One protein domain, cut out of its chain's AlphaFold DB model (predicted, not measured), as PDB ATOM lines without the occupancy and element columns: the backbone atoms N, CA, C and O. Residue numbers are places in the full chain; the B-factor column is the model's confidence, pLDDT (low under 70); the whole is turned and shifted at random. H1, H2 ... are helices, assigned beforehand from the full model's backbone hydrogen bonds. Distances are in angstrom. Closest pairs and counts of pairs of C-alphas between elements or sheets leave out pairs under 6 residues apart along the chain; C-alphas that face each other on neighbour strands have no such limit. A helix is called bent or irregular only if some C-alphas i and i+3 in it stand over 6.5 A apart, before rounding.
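This is residues 84 to 243 of the 279 residues of an uncharacterized protein of Phlebia centrifuga (UniProt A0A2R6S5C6). Look first for two long helices, H8 and H3, lying side by side and running opposite ways; the shorter H2, H6 and H7 lie over one face of this pair, and H1 packs on H8 at a slant. Beyond them H5 makes the far side of an open frame, joined to the rest through H4 at one end and H6 at the other, with a gap between H5 and H3; residues 168 to 176 of H5 stick out. The printed part has 160 residues with eight named helices, H1 to H8 in chain order, and no named strand: it is all helix. It is compact by its radius of gyration of the C-alphas, 17.2 A, and spans 50 by 37 by 20 A, only just flat.

Begin with the longest helix, H8, residues 213 to 242: find C-alpha 213 at (14.675, 18.577, 24.198) and follow it 41.6 A to C-alpha 242 at (19.976, -22.510, 20.522). It has a kink of 26 degrees near residue 220 and is neither bent nor irregular, but only just: C-alphas 219 and 222 are 6.1 A apart. Next find H3, residues 117 to 144, 41.2 A long. H1, residues 87 to 98, starts with C-alpha 87 at (10.692, 10.913, 27.151). H7 is residues 200 to 209; it is irregular, with C-alphas 205 and 208 7.7 A apart. H6, residues 185 to 197, is 18.9 A long. H2, residues 102 to 114, is only just irregular, with C-alphas 104 and 107 6.9 A apart. H5, residues 165 to 183, is 27.1 A long, and H4 is the short helix of residues 151 to 158.

H8 and H3 touch at a shallow tilt of 8 degrees, opposite ways; their closest C-alphas, those of Thr 143 and Val 214, are 5.2 A apart. With residues 216 to 228 alone, H8 touches H1 at a steep tilt of 44 degrees, the same way, closest at the C-alphas of Thr 91 and Ala 220, 4.7 A. H7 and H8 form a helical hairpin and only just touch, with 3 pairs of C-alphas within 8 A, closest at Leu 207 and Pro 213, 5.9 A. H1, H7 and H8 are an up and down bundle, each running against the one before it. Look next at H3, where residues 123 to 131 alone touch H6 at a steep tilt of 51 degrees, with the C-alphas of Gly 127 and Leu 194 closest at 5.3 A. H6 touches H2 at a shallow tilt of 11 degrees, opposite ways, closest at the C-alphas of Gly 102 and Ala 196, 5.2 A. H5 and H6 touch only at the corner, where the C-alphas of Ala 181 and Ala 187 are closest at 4.8 A. H4 touches no helix but is near H3, and H3 and H5 are apart. In the backbones of H1, H3, H4 and H6 every O i to N i+4 pair is within hydrogen-bond range; the counts are 7 of 9 in H2, 14 of 15 in H5, 25 of 26 in H8 and 1 of 6 in H7, where 5 of 7 O i to N i+3 pairs are within range.

Find the two C-alphas farthest apart, those of Arg 161 and Ala 242, at 55.6 A. The printed part has no cut, and no link is long; those from H3 to H4 and from H4 to H5 are short, the others tight. Mean pLDDT of the printed part is 78.4, and 40 residues are under 70, among them residues 144 to 168 and 174 to 183.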
ATOM      1  N   HIS A  84       4.854  17.218  20.900       71.06
ATOM      2  CA  HIS A  84       4.086  16.003  21.207       71.06
ATOM      3  C   HIS A  84       4.925  14.823  21.731       71.06
ATOM      4  O   HIS A  84       4.380  13.941  22.395       71.06
ATOM      5  N   LEU A  85       6.242  14.783  21.491       75.88
ATOM      6  CA  LEU A  85       7.079  13.641  21.886       75.88
ATOM      7  C   LEU A  85       7.629  13.806  23.308       75.88
ATOM      8  O   LEU A  85       8.444  14.685  23.585       75.88
ATOM      9  N   GLY A  86       7.199  12.932  24.216       81.81
ATOM     10  CA  GLY A  86       7.752  12.828  25.566       81.81
ATOM     11  C   GLY A  86       8.997  11.937  25.645       81.81
ATOM     12  O   GLY A  86       9.434  11.347  24.658       81.81
ATOM     13  N   VAL A  87       9.533  11.782  26.860       84.00
ATOM     14  CA  VAL A  87      10.692  10.913  27.151       84.00
ATOM     15  C   VAL A  87      10.447   9.469  26.721       84.00
ATOM     16  O   VAL A  87      11.337   8.841  26.155       84.00
ATOM     17  N   PHE A  88       9.234   8.957  26.933       86.88
ATOM     18  CA  PHE A  88       8.868   7.591  26.567       86.88
ATOM     19  C   PHE A  88       8.905   7.368  25.050       86.88
ATOM     20  O   PHE A  88       9.627   6.498  24.571       86.88
ATOM     21  N   SER A  89       8.203   8.207  24.282       86.25
ATOM     22  CA  SER A  89       8.196   8.135  22.817       86.25
ATOM     23  C   SER A  89       9.595   8.336  22.236       86.25
ATOM     24  O   SER A  89       9.981   7.633  21.308       86.25
ATOM     25  N   CYS A  90      10.379   9.253  22.813       85.12
ATOM     26  CA  CYS A  90      11.762   9.477  22.414       85.12
ATOM     27  C   CYS A  90      12.622   8.232  22.665       85.12
ATOM     28  O   CYS A  90      13.302   7.784  21.752       85.12
ATOM     29  N   THR A  91      12.515   7.613  23.845       87.31
ATOM     30  CA  THR A  91      13.217   6.361  24.178       87.31
ATOM     31  C   THR A  91      12.856   5.249  23.194       87.31
ATOM     32  O   THR A  91      13.751   4.601  22.663       87.31
ATOM     33  N   LEU A  92      11.566   5.054  22.896       88.38
ATOM     34  CA  LEU A  92      11.126   4.049  21.923       88.38
ATOM     35  C   LEU A  92      11.651   4.332  20.512       88.38
ATOM     36  O   LEU A  92      12.014   3.395  19.805       88.38
ATOM     37  N   LEU A  93      11.750   5.604  20.115       87.31
ATOM     38  CA  LEU A  93      12.388   5.986  18.856       87.31
ATOM     39  C   LEU A  93      13.880   5.637  18.844       87.31
ATOM     40  O   LEU A  93      14.355   5.103  17.844       87.31
ATOM     41  N   ILE A  94      14.607   5.893  19.939       87.38
ATOM     42  CA  ILE A  94      16.024   5.504  20.064       87.38
ATOM     43  C   ILE A  94      16.149   3.989  19.920       87.38
ATOM     44  O   ILE A  94      16.913   3.505  19.089       87.38
ATOM     45  N   VAL A  95      15.364   3.246  20.701       89.31
ATOM     46  CA  VAL A  95      15.398   1.783  20.733       89.31
ATOM     47  C   VAL A  95      15.058   1.203  19.363       89.31
ATOM     48  O   VAL A  95      15.816   0.392  18.846       89.31
ATOM     49  N   GLY A  96      13.982   1.665  18.721       87.62
ATOM     50  CA  GLY A  96      13.575   1.189  17.397       87.62
ATOM     51  C   GLY A  96      14.552   1.545  16.271       87.62
ATOM     52  O   GLY A  96      14.547   0.889  15.231       87.62
ATOM     53  N   ARG A  97      15.397   2.567  16.455       85.12
ATOM     54  CA  ARG A  97      16.468   2.907  15.506       85.12
ATOM     55  C   ARG A  97      17.759   2.147  15.762       85.12
ATOM     56  O   ARG A  97      18.427   1.809  14.793       85.12
ATOM     57  N   ILE A  98      18.096   1.877  17.022       86.62
ATOM     58  CA  ILE A  98      19.250   1.044  17.377       86.62
ATOM     59  C   ILE A  98      18.969  -0.416  16.999       86.62
ATOM     60  O   ILE A  98      19.786  -1.043  16.336       86.62
ATOM     61  N   ILE A  99      17.796  -0.959  17.346       86.06
ATOM     62  CA  ILE A  99      17.382  -2.319  16.971       86.06
ATOM     63  C   ILE A  99      17.081  -2.376  15.461       86.06
ATOM     64  O   ILE A  99      15.942  -2.245  15.017       86.06
ATOM     65  N   GLY A 100      18.136  -2.555  14.663       75.81
ATOM     66  CA  GLY A 100      18.083  -2.785  13.218       75.81
ATOM     67  C   GLY A 100      18.428  -4.225  12.823       75.81
ATOM     68  O   GLY A 100      18.540  -5.114  13.663       75.81
ATOM     69  N   THR A 101      18.659  -4.459  11.528       68.62
ATOM     70  CA  THR A 101      19.076  -5.775  10.997       68.62
ATOM     71  C   THR A 101      20.458  -6.211  11.482       68.62
ATOM     72  O   THR A 101      20.763  -7.405  11.482       68.62
ATOM     73  N   GLY A 102      21.269  -5.260  11.959       75.56
ATOM     74  CA  GLY A 102      22.604  -5.505  12.491       75.56
ATOM     75  C   GLY A 102      22.631  -6.601  13.558       75.56
ATOM     76  O   GLY A 102      23.504  -7.458  13.497       75.56
ATOM     77  N   ILE A 103      21.654  -6.670  14.471       84.12
ATOM     78  CA  ILE A 103      21.653  -7.686  15.541       84.12
ATOM     79  C   ILE A 103      21.455  -9.123  15.029       84.12
ATOM     80  O   ILE A 103      21.867 -10.072  15.691       84.12
ATOM     81  N   PHE A 104      20.856  -9.307  13.851       83.00
ATOM     82  CA  PHE A 104      20.576 -10.638  13.305       83.00
ATOM     83  C   PHE A 104      21.771 -11.223  12.537       83.00
ATOM     84  O   PHE A 104      21.946 -12.441  12.501       83.00
ATOM     85  N   SER A 105      22.608 -10.370  11.939       81.12
ATOM     86  CA  SER A 105      23.753 -10.776  11.109       81.12
ATOM     87  C   SER A 105      25.110 -10.594  11.798       81.12
ATOM     88  O   SER A 105      26.029 -11.394  11.595       81.12
ATOM     89  N   THR A 106      25.247  -9.573  12.645       86.50
ATOM     90  CA  THR A 106      26.518  -9.187  13.278       86.50
ATOM     91  C   THR A 106      27.094 -10.267  14.201       86.50
ATOM     92  O   THR A 106      28.292 -10.534  14.075       86.50
ATOM     93  N   PRO A 107      26.304 -10.962  15.054       85.94
ATOM     94  CA  PRO A 107      26.830 -12.041  15.892       85.94
ATOM     95  C   PRO A 107      27.502 -13.164  15.090       85.94
ATOM     96  O   PRO A 107      28.585 -13.603  15.468       85.94
ATOM     97  N   SER A 108      26.925 -13.563  13.944       83.81
ATOM     98  CA  SER A 108      27.503 -14.601  13.066       83.81
ATOM     99  C   SER A 108      28.861 -14.168  12.539       83.81
ATOM    100  O   SER A 108      29.840 -14.908  12.592       83.81
ATOM    101  N   SER A 109      28.933 -12.925  12.054       84.88
ATOM    102  CA  SER A 109      30.152 -12.395  11.452       84.88
ATOM    103  C   SER A 109      31.278 -12.235  12.476       84.88
ATOM    104  O   SER A 109      32.433 -12.533  12.168       84.88
ATOM    105  N   ILE A 110      30.954 -11.805  13.698       87.81
ATOM    106  CA  ILE A 110      31.924 -11.693  14.795       87.81
ATOM    107  C   ILE A 110      32.391 -13.078  15.229       87.81
ATOM    108  O   ILE A 110      33.594 -13.293  15.355       87.81
ATOM    109  N   LEU A 111      31.469 -14.026  15.419       85.75
ATOM    110  CA  LEU A 111      31.821 -15.380  15.836       85.75
ATOM    111  C   LEU A 111      32.702 -16.081  14.796       85.75
ATOM    112  O   LEU A 111      33.695 -16.702  15.172       85.75
ATOM    113  N   GLY A 112      32.384 -15.934  13.507       83.56
ATOM    114  CA  GLY A 112      33.188 -16.480  12.413       83.56
ATOM    115  C   GLY A 112      34.583 -15.857  12.314       83.56
ATOM    116  O   GLY A 112      35.528 -16.540  11.938       83.56
ATOM    117  N   SER A 113      34.729 -14.589  12.707       83.75
ATOM    118  CA  SER A 113      36.018 -13.882  12.674       83.75
ATOM    119  C   SER A 113      36.880 -14.185  13.907       83.75
ATOM    120  O   SER A 113      38.087 -14.361  13.793       83.75
ATOM    121  N   VAL A 114      36.270 -14.242  15.095       86.75
ATOM    122  CA  VAL A 114      36.965 -14.367  16.390       86.75
ATOM    123  C   VAL A 114      37.160 -15.828  16.804       86.75
ATOM    124  O   VAL A 114      38.090 -16.153  17.537       86.75
ATOM    125  N   GLY A 115      36.276 -16.731  16.374       83.44
ATOM    126  CA  GLY A 115      36.380 -18.164  16.646       83.44
ATOM    127  C   GLY A 115      36.092 -18.582  18.095       83.44
ATOM    128  O   GLY A 115      36.153 -19.771  18.395       83.44
ATOM    129  N   SER A 116      35.744 -17.670  19.003       87.81
ATOM    130  CA  SER A 116      35.399 -17.995  20.394       87.81
ATOM    131  C   SER A 116      34.120 -17.291  20.834       87.81
ATOM    132  O   SER A 116      33.979 -16.077  20.675       87.81
ATOM    133  N   VAL A 117      33.202 -18.060  21.429       86.12
ATOM    134  CA  VAL A 117      31.910 -17.564  21.928       86.12
ATOM    135  C   VAL A 117      32.128 -16.555  23.059       86.12
ATOM    136  O   VAL A 117      31.587 -15.452  23.008       86.12
ATOM    137  N   GLY A 118      32.995 -16.869  24.027       86.25
ATOM    138  CA  GLY A 118      33.298 -15.967  25.142       86.25
ATOM    139  C   GLY A 118      33.916 -14.645  24.682       86.25
ATOM    140  O   GLY A 118      33.491 -13.577  25.116       86.25
ATOM    141  N   ALA A 119      34.855 -14.699  23.732       86.88
ATOM    142  CA  ALA A 119      35.454 -13.493  23.164       86.88
ATOM    143  C   ALA A 119      34.424 -12.653  22.385       86.88
ATOM    144  O   ALA A 119      34.420 -11.430  22.503       86.88
ATOM    145  N   SER A 120      33.499 -13.289  21.653       87.75
ATOM    146  CA  SER A 120      32.415 -12.576  20.965       87.75
ATOM    147  C   SER A 120      31.482 -11.834  21.934       87.75
ATOM    148  O   SER A 120      31.116 -10.690  21.672       87.75
ATOM    149  N   LEU A 121      31.162 -12.426  23.093       89.62
ATOM    150  CA  LEU A 121      30.349 -11.780  24.131       89.62
ATOM    151  C   LEU A 121      31.077 -10.602  24.787       89.62
ATOM    152  O   LEU A 121      30.469  -9.558  25.018       89.62
ATOM    153  N   MET A 122      32.384 -10.724  25.036       90.50
ATOM    154  CA  MET A 122      33.184  -9.613  25.569       90.50
ATOM    155  C   MET A 122      33.236  -8.422  24.608       90.50
ATOM    156  O   MET A 122      33.184  -7.280  25.057       90.50
ATOM    157  N   LEU A 123      33.255  -8.665  23.295       89.50
ATOM    158  CA  LEU A 123      33.187  -7.597  22.292       89.50
ATOM    159  C   LEU A 123      31.844  -6.856  22.311       89.50
ATOM    160  O   LEU A 123      31.823  -5.645  22.106       89.50
ATOM    161  N   TRP A 124      30.736  -7.541  22.613       89.81
ATOM    162  CA  TRP A 124      29.430  -6.897  22.803       89.81
ATOM    163  C   TRP A 124      29.393  -5.983  24.028       89.81
ATOM    164  O   TRP A 124      28.850  -4.878  23.948       89.81
ATOM    165  N   VAL A 125      30.003  -6.416  25.134       90.75
ATOM    166  CA  VAL A 125      30.145  -5.595  26.346       90.75
ATOM    167  C   VAL A 125      31.062  -4.399  26.082       90.75
ATOM    168  O   VAL A 125      30.708  -3.268  26.408       90.75
ATOM    169  N   LEU A 126      32.208  -4.621  25.434       89.69
ATOM    170  CA  LEU A 126      33.149  -3.558  25.080       89.69
ATOM    171  C   LEU A 126      32.506  -2.522  24.149       89.69
ATOM    172  O   LEU A 126      32.624  -1.321  24.381       89.69
ATOM    173  N   GLY A 127      31.783  -2.977  23.125       87.00
ATOM    174  CA  GLY A 127      31.063  -2.099  22.209       87.00
ATOM    175  C   GLY A 127      29.969  -1.285  22.902       87.00
ATOM    176  O   GLY A 127      29.796  -0.111  22.572       87.00
ATOM    177  N   PHE A 128      29.285  -1.854  23.903       89.75
ATOM    178  CA  PHE A 128      28.355  -1.093  24.741       89.75
ATOM    179  C   PHE A 128      29.071   0.009  25.526       89.75
ATOM    180  O   PHE A 128      28.635   1.156  25.465       89.75
ATOM    181  N   VAL A 129      30.179  -0.300  26.208       89.44
ATOM    182  CA  VAL A 129      30.942   0.698  26.982       89.44
ATOM    183  C   VAL A 129      31.416   1.838  26.080       89.44
ATOM    184  O   VAL A 129      31.200   3.005  26.403       89.44
ATOM    185  N   LEU A 130      31.976   1.516  24.912       87.88
ATOM    186  CA  LEU A 130      32.409   2.518  23.934       87.88
ATOM    187  C   LEU A 130      31.240   3.369  23.419       87.88
ATOM    188  O   LEU A 130      31.358   4.593  23.334       87.88
ATOM    189  N   SER A 131      30.095   2.747  23.127       86.44
ATOM    190  CA  SER A 131      28.885   3.461  22.692       86.44
ATOM    191  C   SER A 131      28.325   4.360  23.787       86.44
ATOM    192  O   SER A 131      27.851   5.455  23.500       86.44
ATOM    193  N   PHE A 132      28.393   3.917  25.041       88.19
ATOM    194  CA  PHE A 132      27.937   4.675  26.200       88.19
ATOM    195  C   PHE A 132      28.819   5.905  26.429       88.19
ATOM    196  O   PHE A 132      28.297   7.006  26.578       88.19
ATOM    197  N   CYS A 133      30.144   5.758  26.352       85.31
ATOM    198  CA  CYS A 133      31.069   6.893  26.385       85.31
ATOM    199  C   CYS A 133      30.809   7.875  25.233       85.31
ATOM    200  O   CYS A 133      30.706   9.081  25.464       85.31
ATOM    201  N   GLY A 134      30.648   7.367  24.006       82.25
ATOM    202  CA  GLY A 134      30.335   8.187  22.833       82.25
ATOM    203  C   GLY A 134      29.020   8.951  22.989       82.25
ATOM    204  O   GLY A 134      28.972  10.150  22.727       82.25
ATOM    205  N   LEU A 135      27.979   8.289  23.500       84.69
ATOM    206  CA  LEU A 135      26.694   8.910  23.796       84.69
ATOM    207  C   LEU A 135      26.824  10.021  24.844       84.69
ATOM    208  O   LEU A 135      26.191  11.055  24.687       84.69
ATOM    209  N   PHE A 136      27.617   9.838  25.902       84.06
ATOM    210  CA  PHE A 136      27.787  10.858  26.945       84.06
ATOM    211  C   PHE A 136      28.451  12.127  26.416       84.06
ATOM    212  O   PHE A 136      27.918  13.216  26.620       84.06
ATOM    213  N   ILE A 137      29.550  11.978  25.674       82.44
ATOM    214  CA  ILE A 137      30.206  13.099  24.986       82.44
ATOM    215  C   ILE A 137      29.195  13.782  24.066       82.44
ATOM    216  O   ILE A 137      29.040  15.002  24.060       82.44
ATOM    217  N   TRP A 138      28.452  12.978  23.313       77.94
ATOM    218  CA  TRP A 138      27.478  13.485  22.373       77.94
ATOM    219  C   TRP A 138      26.302  14.207  23.059       77.94
ATOM    220  O   TRP A 138      25.835  15.226  22.559       77.94
ATOM    221  N   LEU A 139      25.861  13.756  24.237       79.88
ATOM    222  CA  LEU A 139      24.852  14.437  25.051       79.88
ATOM    223  C   LEU A 139      25.349  15.790  25.564       79.88
ATOM    224  O   LEU A 139      24.566  16.738  25.593       79.88
ATOM    225  N   GLU A 140      26.622  15.913  25.941       80.50
ATOM    226  CA  GLU A 140      27.191  17.213  26.310       80.50
ATOM    227  C   GLU A 140      27.074  18.204  25.145       80.50
ATOM    228  O   GLU A 140      26.511  19.288  25.322       80.50
ATOM    229  N   PHE A 141      27.444  17.789  23.930       70.00
ATOM    230  CA  PHE A 141      27.264  18.604  22.722       70.00
ATOM    231  C   PHE A 141      25.787  18.881  22.390       70.00
ATOM    232  O   PHE A 141      25.418  20.025  22.117       70.00
ATOM    233  N   GLY A 142      24.922  17.867  22.472       68.12
ATOM    234  CA  GLY A 142      23.492  17.974  22.161       68.12
ATOM    235  C   GLY A 142      22.714  18.882  23.115       68.12
ATOM    236  O   GLY A 142      21.698  19.471  22.747       68.12
ATOM    237  N   THR A 143      23.200  19.037  24.348       70.19
ATOM    238  CA  THR A 143      22.611  19.965  25.324       70.19
ATOM    239  C   THR A 143      23.102  21.401  25.167       70.19
ATOM    240  O   THR A 143      22.401  22.315  25.601       70.19
ATOM    241  N   MET A 144      24.258  21.609  24.526       68.50
ATOM    242  CA  MET A 144      24.825  22.934  24.271       68.50
ATOM    243  C   MET A 144      24.110  23.665  23.122       68.50
ATOM    244  O   MET A 144      23.951  24.882  23.190       68.50
ATOM    245  N   PHE A 145      23.622  22.937  22.108       65.81
ATOM    246  CA  PHE A 145      22.900  23.508  20.961       65.81
ATOM    247  C   PHE A 145      21.641  22.688  20.616       65.81
ATOM    248  O   PHE A 145      21.676  21.853  19.715       65.81
ATOM    249  N   PRO A 146      20.507  22.900  21.308       62.09
ATOM    250  CA  PRO A 146      19.309  22.068  21.168       62.09
ATOM    251  C   PRO A 146      18.470  22.408  19.917       62.09
ATOM    252  O   PRO A 146      17.276  22.687  20.032       62.09
ATOM    253  N   ARG A 147      19.078  22.388  18.724       62.69
ATOM    254  CA  ARG A 147      18.402  22.594  17.429       62.69
ATOM    255  C   ARG A 147      18.232  21.272  16.676       62.69
ATOM    256  O   ARG A 147      19.121  20.419  16.705       62.69
ATOM    257  N   SER A 148      17.118  21.107  15.957       58.44
ATOM    258  CA  SER A 148      17.023  20.029  14.966       58.44
ATOM    259  C   SER A 148      17.929  20.321  13.774       58.44
ATOM    260  O   SER A 148      17.901  21.411  13.216       58.44
ATOM    261  N   GLY A 149      18.690  19.318  13.343       58.03
ATOM    262  CA  GLY A 149      19.520  19.400  12.132       58.03
ATOM    263  C   GLY A 149      20.809  18.577  12.175       58.03
ATOM    264  O   GLY A 149      21.576  18.576  11.211       58.03
ATOM    265  N   GLY A 150      21.021  17.818  13.253       63.41
ATOM    266  CA  GLY A 150      22.114  16.852  13.354       63.41
ATOM    267  C   GLY A 150      23.490  17.510  13.442       63.41
ATOM    268  O   GLY A 150      23.612  18.701  13.714       63.41
ATOM    269  N   GLU A 151      24.536  16.717  13.206       59.75
ATOM    270  CA  GLU A 151      25.955  17.105  13.320       59.75
ATOM    271  C   GLU A 151      26.297  18.403  12.568       59.75
ATOM    272  O   GLU A 151      27.107  19.191  13.047       59.75
ATOM    273  N   LYS A 152      25.611  18.692  11.454       55.25
ATOM    274  CA  LYS A 152      25.778  19.927  10.673       55.25
ATOM    275  C   LYS A 152      25.496  21.196  11.486       55.25
ATOM    276  O   LYS A 152      26.283  22.134  11.416       55.25
ATOM    277  N   VAL A 153      24.415  21.225  12.267       61.66
ATOM    278  CA  VAL A 153      24.029  22.417  13.047       61.66
ATOM    279  C   VAL A 153      25.027  22.681  14.175       61.66
ATOM    280  O   VAL A 153      25.368  23.830  14.453       61.66
ATOM    281  N   TYR A 154      25.576  21.619  14.769       60.50
ATOM    282  CA  TYR A 154      26.645  21.729  15.763       60.50
ATOM    283  C   TYR A 154      27.951  22.247  15.137       60.50
ATOM    284  O   TYR A 154      28.644  23.070  15.737       60.50
ATOM    285  N   LEU A 155      28.273  21.813  13.913       57.44
ATOM    286  CA  LEU A 155      29.464  22.263  13.186       57.44
ATOM    287  C   LEU A 155      29.377  23.736  12.758       57.44
ATOM    288  O   LEU A 155      30.378  24.447  12.849       57.44
ATOM    289  N   GLU A 156      28.200  24.213  12.348       57.53
ATOM    290  CA  GLU A 156      27.973  25.625  11.992       57.53
ATOM    291  C   GLU A 156      28.047  26.555  13.220       57.53
ATOM    292  O   GLU A 156      28.531  27.681  13.104       57.53
ATOM    293  N   ALA A 157      27.668  26.070  14.411       59.53
ATOM    294  CA  ALA A 157      27.749  26.830  15.660       59.53
ATOM    295  C   ALA A 157      29.166  26.887  16.269       59.53
ATOM    296  O   ALA A 157      29.576  27.927  16.790       59.53
ATOM    297  N   VAL A 158      29.929  25.788  16.205       58.72
ATOM    298  CA  VAL A 158      31.274  25.700  16.808       58.72
ATOM    299  C   VAL A 158      32.357  26.312  15.906       58.72
ATOM    300  O   VAL A 158      33.320  26.887  16.415       58.72
ATOM    301  N   PHE A 159      32.209  26.269  14.576       56.69
ATOM    302  CA  PHE A 159      33.250  26.724  13.643       56.69
ATOM    303  C   PHE A 159      32.844  27.968  12.851       56.69
ATOM    304  O   PHE A 159      32.532  27.910  11.663       56.69
ATOM    305  N   ARG A 160      32.974  29.145  13.478       57.47
ATOM    306  CA  ARG A 160      32.769  30.443  12.800       57.47
ATOM    307  C   ARG A 160      33.858  30.771  11.752       57.47
ATOM    308  O   ARG A 160      33.670  31.726  11.004       57.47
ATOM    309  N   ARG A 161      34.961  29.991  11.687       49.59
ATOM    310  CA  ARG A 161      35.995  29.805  10.616       49.59
ATOM    311  C   ARG A 161      37.189  29.007  11.207       49.59
ATOM    312  O   ARG A 161      37.508  29.282  12.360       49.59
ATOM    313  N   PRO A 162      37.900  28.095  10.498       55.31
ATOM    314  CA  PRO A 162      37.798  27.674   9.098       55.31
ATOM    315  C   PRO A 162      36.962  26.391   8.910       55.31
ATOM    316  O   PRO A 162      36.860  25.544   9.793       55.31
ATOM    317  N   ARG A 163      36.379  26.249   7.715       55.00
ATOM    318  CA  ARG A 163      35.217  25.390   7.406       55.00
ATOM    319  C   ARG A 163      35.472  23.872   7.365       55.00
ATOM    320  O   ARG A 163      34.509  23.126   7.253       55.00
ATOM    321  N   TYR A 164      36.722  23.405   7.443       59.03
ATOM    322  CA  TYR A 164      37.055  21.994   7.184       59.03
ATOM    323  C   TYR A 164      37.889  21.307   8.266       59.03
ATOM    324  O   TYR A 164      38.085  20.108   8.166       59.03
ATOM    325  N   LEU A 165      38.363  21.988   9.318       61.31
ATOM    326  CA  LEU A 165      39.295  21.360  10.269       61.31
ATOM    327  C   LEU A 165      38.639  20.230  11.078       61.31
ATOM    328  O   LEU A 165      39.213  19.159  11.212       61.31
ATOM    329  N   ALA A 166      37.420  20.437  11.577       57.16
ATOM    330  CA  ALA A 166      36.700  19.420  12.344       57.16
ATOM    331  C   ALA A 166      36.297  18.223  11.486       57.16
ATOM    332  O   ALA A 166      36.492  17.081  11.889       57.16
ATOM    333  N   THR A 167      35.809  18.487  10.272       59.00
ATOM    334  CA  THR A 167      35.503  17.448   9.288       59.00
ATOM    335  C   THR A 167      36.763  16.705   8.867       59.00
ATOM    336  O   THR A 167      36.713  15.494   8.732       59.00
ATOM    337  N   VAL A 168      37.902  17.386   8.716       67.50
ATOM    338  CA  VAL A 168      39.192  16.767   8.377       67.50
ATOM    339  C   VAL A 168      39.756  15.979   9.551       67.50
ATOM    340  O   VAL A 168      40.290  14.910   9.317       67.50
ATOM    341  N   ILE A 169      39.606  16.423  10.802       72.25
ATOM    342  CA  ILE A 169      40.019  15.651  11.986       72.25
ATOM    343  C   ILE A 169      39.120  14.426  12.166       72.25
ATOM    344  O   ILE A 169      39.625  13.337  12.418       72.25
ATOM    345  N   PHE A 170      37.804  14.569  11.993       69.19
ATOM    346  CA  PHE A 170      36.870  13.446  12.043       69.19
ATOM    347  C   PHE A 170      37.114  12.464  10.895       69.19
ATOM    348  O   PHE A 170      37.223  11.267  11.137       69.19
ATOM    349  N   ALA A 171      37.271  12.959   9.664       64.94
ATOM    350  CA  ALA A 171      37.599  12.143   8.501       64.94
ATOM    351  C   ALA A 171      38.980  11.501   8.646       64.94
ATOM    352  O   ALA A 171      39.117  10.322   8.358       64.94
ATOM    353  N   ALA A 172      39.989  12.212   9.152       69.75
ATOM    354  CA  ALA A 172      41.307  11.649   9.429       69.75
ATOM    355  C   ALA A 172      41.219  10.569  10.506       69.75
ATOM    356  O   ALA A 172      41.792   9.505  10.324       69.75
ATOM    357  N   ASN A 173      40.456  10.783  11.578       70.50
ATOM    358  CA  ASN A 173      40.231   9.761  12.593       70.50
ATOM    359  C   ASN A 173      39.501   8.540  12.005       70.50
ATOM    360  O   ASN A 173      39.928   7.408  12.207       70.50
ATOM    361  N   ALA A 174      38.451   8.756  11.209       65.94
ATOM    362  CA  ALA A 174      37.686   7.697  10.556       65.94
ATOM    363  C   ALA A 174      38.520   6.918   9.525       65.94
ATOM    364  O   ALA A 174      38.414   5.697   9.449       65.94
ATOM    365  N   ILE A 175      39.376   7.601   8.765       68.69
ATOM    366  CA  ILE A 175      40.272   6.993   7.777       68.69
ATOM    367  C   ILE A 175      41.398   6.243   8.495       68.69
ATOM    368  O   ILE A 175      41.609   5.067   8.227       68.69
ATOM    369  N   LEU A 176      42.092   6.871   9.446       63.25
ATOM    370  CA  LEU A 176      43.229   6.262  10.141       63.25
ATOM    371  C   LEU A 176      42.802   5.076  11.014       63.25
ATOM    372  O   LEU A 176      43.423   4.012  10.949       63.25
ATOM    373  N   LEU A 177      41.717   5.212  11.785       64.88
ATOM    374  CA  LEU A 177      41.171   4.100  12.565       64.88
ATOM    375  C   LEU A 177      40.483   3.064  11.677       64.88
ATOM    376  O   LEU A 177      40.591   1.879  11.967       64.88
ATOM    377  N   GLY A 178      39.828   3.469  10.587       65.06
ATOM    378  CA  GLY A 178      39.188   2.549   9.644       65.06
ATOM    379  C   GLY A 178      40.194   1.650   8.919       65.06
ATOM    380  O   GLY A 178      40.007   0.433   8.864       65.06
ATOM    381  N   PHE A 179      41.302   2.220   8.435       63.22
ATOM    382  CA  PHE A 179      42.380   1.460   7.793       63.22
ATOM    383  C   PHE A 179      43.103   0.542   8.781       63.22
ATOM    384  O   PHE A 179      43.353  -0.622   8.467       63.22
ATOM    385  N   THR A 180      43.382   1.026   9.994       62.31
ATOM    386  CA  THR A 180      44.046   0.218  11.031       62.31
ATOM    387  C   THR A 180      43.130  -0.896  11.546       62.31
ATOM    388  O   THR A 180      43.584  -2.015  11.791       62.31
ATOM    389  N   ALA A 181      41.823  -0.631  11.655       61.56
ATOM    390  CA  ALA A 181      40.850  -1.629  12.073       61.56
ATOM    391  C   ALA A 181      40.721  -2.764  11.055       61.56
ATOM    392  O   ALA A 181      40.613  -3.907  11.482       61.56
ATOM    393  N   SER A 182      40.794  -2.479   9.747       61.94
ATOM    394  CA  SER A 182      40.661  -3.480   8.671       61.94
ATOM    395  C   SER A 182      41.676  -4.632   8.775       61.94
ATOM    396  O   SER A 182      41.342  -5.779   8.486       61.94
ATOM    397  N   GLY A 183      42.894  -4.357   9.260       66.62
ATOM    398  CA  GLY A 183      43.933  -5.378   9.455       66.62
ATOM    399  C   GLY A 183      43.806  -6.194  10.748       66.62
ATOM    400  O   GLY A 183      44.391  -7.271  10.854       66.62
ATOM    401  N   CYS A 184      43.042  -5.718  11.736       81.25
ATOM    402  CA  CYS A 184      42.919  -6.357  13.045       81.25
ATOM    403  C   CYS A 184      41.542  -7.016  13.208       81.25
ATOM    404  O   CYS A 184      40.520  -6.339  13.325       81.25
ATOM    405  N   ILE A 185      41.511  -8.348  13.313       83.31
ATOM    406  CA  ILE A 185      40.275  -9.142  13.463       83.31
ATOM    407  C   ILE A 185      39.398  -8.619  14.616       83.31
ATOM    408  O   ILE A 185      38.204  -8.384  14.439       83.31
ATOM    409  N   TYR A 186      39.988  -8.350  15.784       83.56
ATOM    410  CA  TYR A 186      39.253  -7.818  16.938       83.56
ATOM    411  C   TYR A 186      38.746  -6.387  16.725       83.56
ATOM    412  O   TYR A 186      37.664  -6.042  17.201       83.56
ATOM    413  N   ALA A 187      39.485  -5.556  15.986       82.12
ATOM    414  CA  ALA A 187      39.084  -4.180  15.709       82.12
ATOM    415  C   ALA A 187      37.920  -4.132  14.709       82.12
ATOM    416  O   ALA A 187      36.935  -3.442  14.968       82.12
ATOM    417  N   THR A 188      37.967  -4.923  13.629       84.19
ATOM    418  CA  THR A 188      36.827  -5.047  12.699       84.19
ATOM    419  C   THR A 188      35.575  -5.572  13.398       84.19
ATOM    420  O   THR A 188      34.480  -5.053  13.176       84.19
ATOM    421  N   ALA A 189      35.717  -6.567  14.279       86.50
ATOM    422  CA  ALA A 189      34.607  -7.106  15.053       86.50
ATOM    423  C   ALA A 189      34.020  -6.054  16.008       86.50
ATOM    424  O   ALA A 189      32.806  -5.861  16.031       86.50
ATOM    425  N   THR A 190      34.872  -5.316  16.725       85.25
ATOM    426  CA  THR A 190      34.443  -4.213  17.602       85.25
ATOM    427  C   THR A 190      33.731  -3.118  16.812       85.25
ATOM    428  O   THR A 190      32.696  -2.625  17.248       85.25
ATOM    429  N   PHE A 191      34.229  -2.767  15.624       85.06
ATOM    430  CA  PHE A 191      33.597  -1.773  14.758       85.06
ATOM    431  C   PHE A 191      32.205  -2.218  14.287       85.06
ATOM    432  O   PHE A 191      31.268  -1.423  14.297       85.06
ATOM    433  N   LYS A 192      32.031  -3.502  13.945       86.06
ATOM    434  CA  LYS A 192      30.711  -4.066  13.611       86.06
ATOM    435  C   LYS A 192      29.738  -3.974  14.788       86.06
ATOM    436  O   LYS A 192      28.591  -3.585  14.586       86.06
ATOM    437  N   VAL A 193      30.198  -4.275  16.007       88.06
ATOM    438  CA  VAL A 193      29.395  -4.090  17.231       88.06
ATOM    439  C   VAL A 193      29.038  -2.617  17.428       88.06
ATOM    440  O   VAL A 193      27.880  -2.296  17.685       88.06
ATOM    441  N   LEU A 194      30.008  -1.713  17.284       87.06
ATOM    442  CA  LEU A 194      29.796  -0.275  17.447       87.06
ATOM    443  C   LEU A 194      28.755   0.248  16.451       87.06
ATOM    444  O   LEU A 194      27.871   1.014  16.825       87.06
ATOM    445  N   ASN A 195      28.805  -0.234  15.209       84.81
ATOM    446  CA  ASN A 195      27.819   0.098  14.189       84.81
ATOM    447  C   ASN A 195      26.422  -0.467  14.508       84.81
ATOM    448  O   ASN A 195      25.425   0.155  14.168       84.81
ATOM    449  N   ALA A 196      26.322  -1.608  15.199       85.94
ATOM    450  CA  ALA A 196      25.035  -2.134  15.661       85.94
ATOM    451  C   ALA A 196      24.410  -1.277  16.780       85.94
ATOM    452  O   ALA A 196      23.191  -1.205  16.886       85.94
ATOM    453  N   TYR A 197      25.226  -0.603  17.596       86.00
ATOM    454  CA  TYR A 197      24.755   0.363  18.597       86.00
ATOM    455  C   TYR A 197      24.577   1.788  18.043       86.00
ATOM    456  O   TYR A 197      24.030   2.660  18.730       86.00
ATOM    457  N   ALA A 198      25.016   2.044  16.808       78.19
ATOM    458  CA  ALA A 198      24.850   3.325  16.142       78.19
ATOM    459  C   ALA A 198      23.381   3.505  15.725       78.19
ATOM    460  O   ALA A 198      22.839   2.781  14.899       78.19
ATOM    461  N   GLY A 199      22.713   4.489  16.319       77.38
ATOM    462  CA  GLY A 199      21.294   4.745  16.049       77.38
ATOM    463  C   GLY A 199      20.706   5.874  16.885       77.38
ATOM    464  O   GLY A 199      19.738   6.513  16.468       77.38
ATOM    465  N   TRP A 200      21.346   6.179  18.015       79.06
ATOM    466  CA  TRP A 200      20.987   7.269  18.919       79.06
ATOM    467  C   TRP A 200      21.086   8.667  18.282       79.06
ATOM    468  O   TRP A 200      20.306   9.548  18.639       79.06
ATOM    469  N   SER A 201      21.961   8.879  17.293       77.06
ATOM    470  CA  SER A 201      22.144  10.180  16.625       77.06
ATOM    471  C   SER A 201      20.921  10.626  15.816       77.06
ATOM    472  O   SER A 201      20.714  11.821  15.608       77.06
ATOM    473  N   ASN A 202      20.044   9.699  15.427       75.06
ATOM    474  CA  ASN A 202      18.839  10.008  14.655       75.06
ATOM    475  C   ASN A 202      17.823  10.877  15.411       75.06
ATOM    476  O   ASN A 202      16.991  11.539  14.790       75.06
ATOM    477  N   VAL A 203      17.880  10.896  16.744       75.12
ATOM    478  CA  VAL A 203      16.961  11.688  17.577       75.12
ATOM    479  C   VAL A 203      17.104  13.185  17.308       75.12
ATOM    480  O   VAL A 203      16.133  13.927  17.433       75.12
ATOM    481  N   ASN A 204      18.278  13.623  16.853       74.31
ATOM    482  CA  ASN A 204      18.547  15.017  16.509       74.31
ATOM    483  C   ASN A 204      17.666  15.575  15.410       74.31
ATOM    484  O   ASN A 204      17.414  16.771  15.379       74.31
ATOM    485  N   TYR A 205      17.206  14.726  14.499       74.56
ATOM    486  CA  TYR A 205      16.359  15.182  13.406       74.56
ATOM    487  C   TYR A 205      14.922  15.441  13.871       74.56
ATOM    488  O   TYR A 205      14.188  16.176  13.219       74.56
ATOM    489  N   VAL A 206      14.527  14.900  15.028       74.00
ATOM    490  CA  VAL A 206      13.159  15.001  15.557       74.00
ATOM    491  C   VAL A 206      13.047  15.882  16.806       74.00
ATOM    492  O   VAL A 206      11.973  15.934  17.403       74.00
ATOM    493  N   LEU A 207      14.106  16.607  17.191       74.19
ATOM    494  CA  LEU A 207      14.130  17.443  18.404       74.19
ATOM    495  C   LEU A 207      13.072  18.545  18.416       74.19
ATOM    496  O   LEU A 207      12.511  18.815  19.480       74.19
ATOM    497  N   ASN A 208      12.730  19.098  17.251       70.44
ATOM    498  CA  ASN A 208      11.660  20.090  17.104       70.44
ATOM    499  C   ASN A 208      10.297  19.581  17.613       70.44
ATOM    500  O   ASN A 208       9.478  20.367  18.078       70.44
ATOM    501  N   ASN A 209      10.070  18.264  17.609       77.25
ATOM    502  CA  ASN A 209       8.824  17.643  18.069       77.25
ATOM    503  C   ASN A 209       8.881  17.173  19.538       77.25
ATOM    504  O   ASN A 209       7.868  16.752  20.101       77.25
ATOM    505  N   VAL A 210      10.058  17.204  20.173       78.44
ATOM    506  CA  VAL A 210      10.286  16.684  21.531       78.44
ATOM    507  C   VAL A 210       9.936  17.732  22.571       78.44
ATOM    508  O   VAL A 210      10.437  18.843  22.509       78.44
ATOM    509  N   LYS A 211       9.135  17.402  23.585       71.38
ATOM    510  CA  LYS A 211       8.872  18.272  24.743       71.38
ATOM    511  C   LYS A 211      10.148  18.404  25.583       71.38
ATOM    512  O   LYS A 211      10.670  17.398  26.052       71.38
ATOM    513  N   ASN A 212      10.646  19.631  25.773       78.12
ATOM    514  CA  ASN A 212      11.895  19.943  26.493       78.12
ATOM    515  C   ASN A 212      13.095  19.080  26.030       78.12
ATOM    516  O   ASN A 212      13.428  18.082  26.676       78.12
ATOM    517  N   PRO A 213      13.780  19.462  24.940       74.12
ATOM    518  CA  PRO A 213      14.675  18.577  24.198       74.12
ATOM    519  C   PRO A 213      15.923  18.227  25.017       74.12
ATOM    520  O   PRO A 213      16.302  17.064  25.094       74.12
ATOM    521  N   VAL A 214      16.479  19.204  25.742       79.12
ATOM    522  CA  VAL A 214      17.643  19.044  26.628       79.12
ATOM    523  C   VAL A 214      17.386  17.993  27.709       79.12
ATOM    524  O   VAL A 214      18.157  17.052  27.868       79.12
ATOM    525  N   ARG A 215      16.284  18.121  28.461       80.44
ATOM    526  CA  ARG A 215      15.969  17.183  29.549       80.44
ATOM    527  C   ARG A 215      15.617  15.804  29.003       80.44
ATOM    528  O   ARG A 215      16.031  14.800  29.577       80.44
ATOM    529  N   THR A 216      14.865  15.765  27.907       84.56
ATOM    530  CA  THR A 216      14.442  14.509  27.296       84.56
ATOM    531  C   THR A 216      15.630  13.729  26.744       84.56
ATOM    532  O   THR A 216      15.728  12.546  27.041       84.56
ATOM    533  N   LEU A 217      16.578  14.368  26.056       82.38
ATOM    534  CA  LEU A 217      17.789  13.708  25.554       82.38
ATOM    535  C   LEU A 217      18.649  13.111  26.674       82.38
ATOM    536  O   LEU A 217      19.064  11.957  26.572       82.38
ATOM    537  N   LYS A 218      18.864  13.855  27.768       85.31
ATOM    538  CA  LYS A 218      19.682  13.393  28.906       85.31
ATOM    539  C   LYS A 218      19.128  12.140  29.585       85.31
ATOM    540  O   LYS A 218      19.892  11.406  30.200       85.31
ATOM    541  N   ILE A 219      17.819  11.906  29.493       87.00
ATOM    542  CA  ILE A 219      17.161  10.737  30.090       87.00
ATOM    543  C   ILE A 219      16.968   9.641  29.037       87.00
ATOM    544  O   ILE A 219      17.368   8.503  29.258       87.00
ATOM    545  N   ALA A 220      16.388   9.979  27.884       86.12
ATOM    546  CA  ALA A 220      16.044   9.023  26.835       86.12
ATOM    547  C   ALA A 220      17.282   8.389  26.188       86.12
ATOM    548  O   ALA A 220      17.236   7.210  25.853       86.12
ATOM    549  N   GLY A 221      18.384   9.137  26.044       87.44
ATOM    550  CA  GLY A 221      19.640   8.639  25.479       87.44
ATOM    551  C   GLY A 221      20.193   7.445  26.262       87.44
ATOM    552  O   GLY A 221      20.220   6.335  25.725       87.44
ATOM    553  N   PRO A 222      20.617   7.638  27.527       90.50
ATOM    554  CA  PRO A 222      21.216   6.564  28.316       90.50
ATOM    555  C   PRO A 222      20.235   5.420  28.581       90.50
ATOM    556  O   PRO A 222      20.627   4.256  28.549       90.50
ATOM    557  N   LEU A 223      18.954   5.741  28.792       91.06
ATOM    558  CA  LEU A 223      17.913   4.747  29.043       91.06
ATOM    559  C   LEU A 223      17.667   3.877  27.800       91.06
ATOM    560  O   LEU A 223      17.655   2.653  27.905       91.06
ATOM    561  N   GLY A 224      17.539   4.484  26.617       89.06
ATOM    562  CA  GLY A 224      17.349   3.760  25.360       89.06
ATOM    563  C   GLY A 224      18.550   2.886  25.003       89.06
ATOM    564  O   GLY A 224      18.378   1.713  24.676       89.06
ATOM    565  N   LEU A 225      19.768   3.419  25.134       90.44
ATOM    566  CA  LEU A 225      20.987   2.648  24.880       90.44
ATOM    567  C   LEU A 225      21.149   1.491  25.881       90.44
ATOM    568  O   LEU A 225      21.508   0.387  25.476       90.44
ATOM    569  N   GLY A 226      20.837   1.715  27.161       92.00
ATOM    570  CA  GLY A 226      20.867   0.679  28.195       92.00
ATOM    571  C   GLY A 226      19.875  -0.456  27.929       92.00
ATOM    572  O   GLY A 226      20.252  -1.624  28.016       92.00
ATOM    573  N   ILE A 227      18.637  -0.135  27.530       92.06
ATOM    574  CA  ILE A 227      17.644  -1.147  27.129       92.06
ATOM    575  C   ILE A 227      18.175  -1.978  25.955       92.06
ATOM    576  O   ILE A 227      18.145  -3.207  26.013       92.06
ATOM    577  N   CYS A 228      18.698  -1.328  24.912       91.12
ATOM    578  CA  CYS A 228      19.257  -2.032  23.758       91.12
ATOM    579  C   CYS A 228      20.426  -2.940  24.144       91.12
ATOM    580  O   CYS A 228      20.491  -4.067  23.668       91.12
ATOM    581  N   ALA A 229      21.316  -2.488  25.027       90.81
ATOM    582  CA  ALA A 229      22.452  -3.280  25.487       90.81
ATOM    583  C   ALA A 229      22.023  -4.563  26.204       90.81
ATOM    584  O   ALA A 229      22.550  -5.639  25.916       90.81
ATOM    585  N   VAL A 230      21.024  -4.468  27.085       92.50
ATOM    586  CA  VAL A 230      20.456  -5.642  27.761       92.50
ATOM    587  C   VAL A 230      19.819  -6.586  26.745       92.50
ATOM    588  O   VAL A 230      20.119  -7.778  26.750       92.50
ATOM    589  N   LEU A 231      18.992  -6.069  25.831       91.62
ATOM    590  CA  LEU A 231      18.349  -6.883  24.795       91.62
ATOM    591  C   LEU A 231      19.369  -7.566  23.878       91.62
ATOM    592  O   LEU A 231      19.190  -8.726  23.519       91.62
ATOM    593  N   TYR A 232      20.449  -6.877  23.524       90.62
ATOM    594  CA  TYR A 232      21.503  -7.429  22.683       90.62
ATOM    595  C   TYR A 232      22.290  -8.516  23.405       90.62
ATOM    596  O   TYR A 232      22.546  -9.563  22.812       90.62
ATOM    597  N   LEU A 233      22.631  -8.326  24.681       90.81
ATOM    598  CA  LEU A 233      23.269  -9.376  25.474       90.81
ATOM    599  C   LEU A 233      22.364 -10.605  25.608       90.81
ATOM    600  O   LEU A 233      22.820 -11.719  25.358       90.81
ATOM    601  N   LEU A 234      21.079 -10.408  25.915       91.00
ATOM    602  CA  LEU A 234      20.106 -11.499  26.006       91.00
ATOM    603  C   LEU A 234      19.935 -12.233  24.671       91.00
ATOM    604  O   LEU A 234      19.931 -13.461  24.651       91.00
ATOM    605  N   ALA A 235      19.853 -11.505  23.555       88.56
ATOM    606  CA  ALA A 235      19.755 -12.097  22.224       88.56
ATOM    607  C   ALA A 235      20.998 -12.929  21.882       88.56
ATOM    608  O   ALA A 235      20.864 -14.053  21.410       88.56
ATOM    609  N   ASN A 236      22.202 -12.425  22.172       89.00
ATOM    610  CA  ASN A 236      23.436 -13.181  21.942       89.00
ATOM    611  C   ASN A 236      23.493 -14.456  22.795       89.00
ATOM    612  O   ASN A 236      23.844 -15.514  22.281       89.00
ATOM    613  N   VAL A 237      23.103 -14.384  24.072       88.31
ATOM    614  CA  VAL A 237      23.018 -15.574  24.934       88.31
ATOM    615  C   VAL A 237      22.002 -16.578  24.381       88.31
ATOM    616  O   VAL A 237      22.316 -17.762  24.291       88.31
ATOM    617  N   ALA A 238      20.825 -16.124  23.946       87.94
ATOM    618  CA  ALA A 238      19.804 -16.987  23.348       87.94
ATOM    619  C   ALA A 238      20.282 -17.648  22.043       87.94
ATOM    620  O   ALA A 238      20.038 -18.833  21.824       87.94
ATOM    621  N   TYR A 239      21.008 -16.913  21.199       85.81
ATOM    622  CA  TYR A 239      21.586 -17.439  19.966       85.81
ATOM    623  C   TYR A 239      22.602 -18.550  20.217       85.81
ATOM    624  O   TYR A 239      22.512 -19.604  19.592       85.81
ATOM    625  N   PHE A 240      23.530 -18.344  21.153       81.56
ATOM    626  CA  PHE A 240      24.524 -19.363  21.498       81.56
ATOM    627  C   PHE A 240      23.937 -20.537  22.290       81.56
ATOM    628  O   PHE A 240      24.527 -21.612  22.299       81.56
ATOM    629  N   ALA A 241      22.785 -20.353  22.939       84.12
ATOM    630  CA  ALA A 241      22.062 -21.440  23.593       84.12
ATOM    631  C   ALA A 241      21.296 -22.331  22.596       84.12
ATOM    632  O   ALA A 241      21.147 -23.524  22.846       84.12
ATOM    633  N   ALA A 242      20.802 -21.774  21.485       81.00
ATOM    634  CA  ALA A 242      19.976 -22.510  20.522       81.00
ATOM    635  C   ALA A 242      20.754 -23.138  19.357       81.00
ATOM    636  O   ALA A 242      20.198 -23.971  18.639       81.00
ATOM    637  N   ALA A 243      21.993 -22.711  19.119       75.12
ATOM    638  CA  ALA A 243      22.797 -23.194  18.008       75.12
ATOM    639  C   ALA A 243      24.271 -23.327  18.389       75.12
ATOM    640  O   ALA A 243      24.847 -22.456  19.050       75.12
TER     641      ALA A 243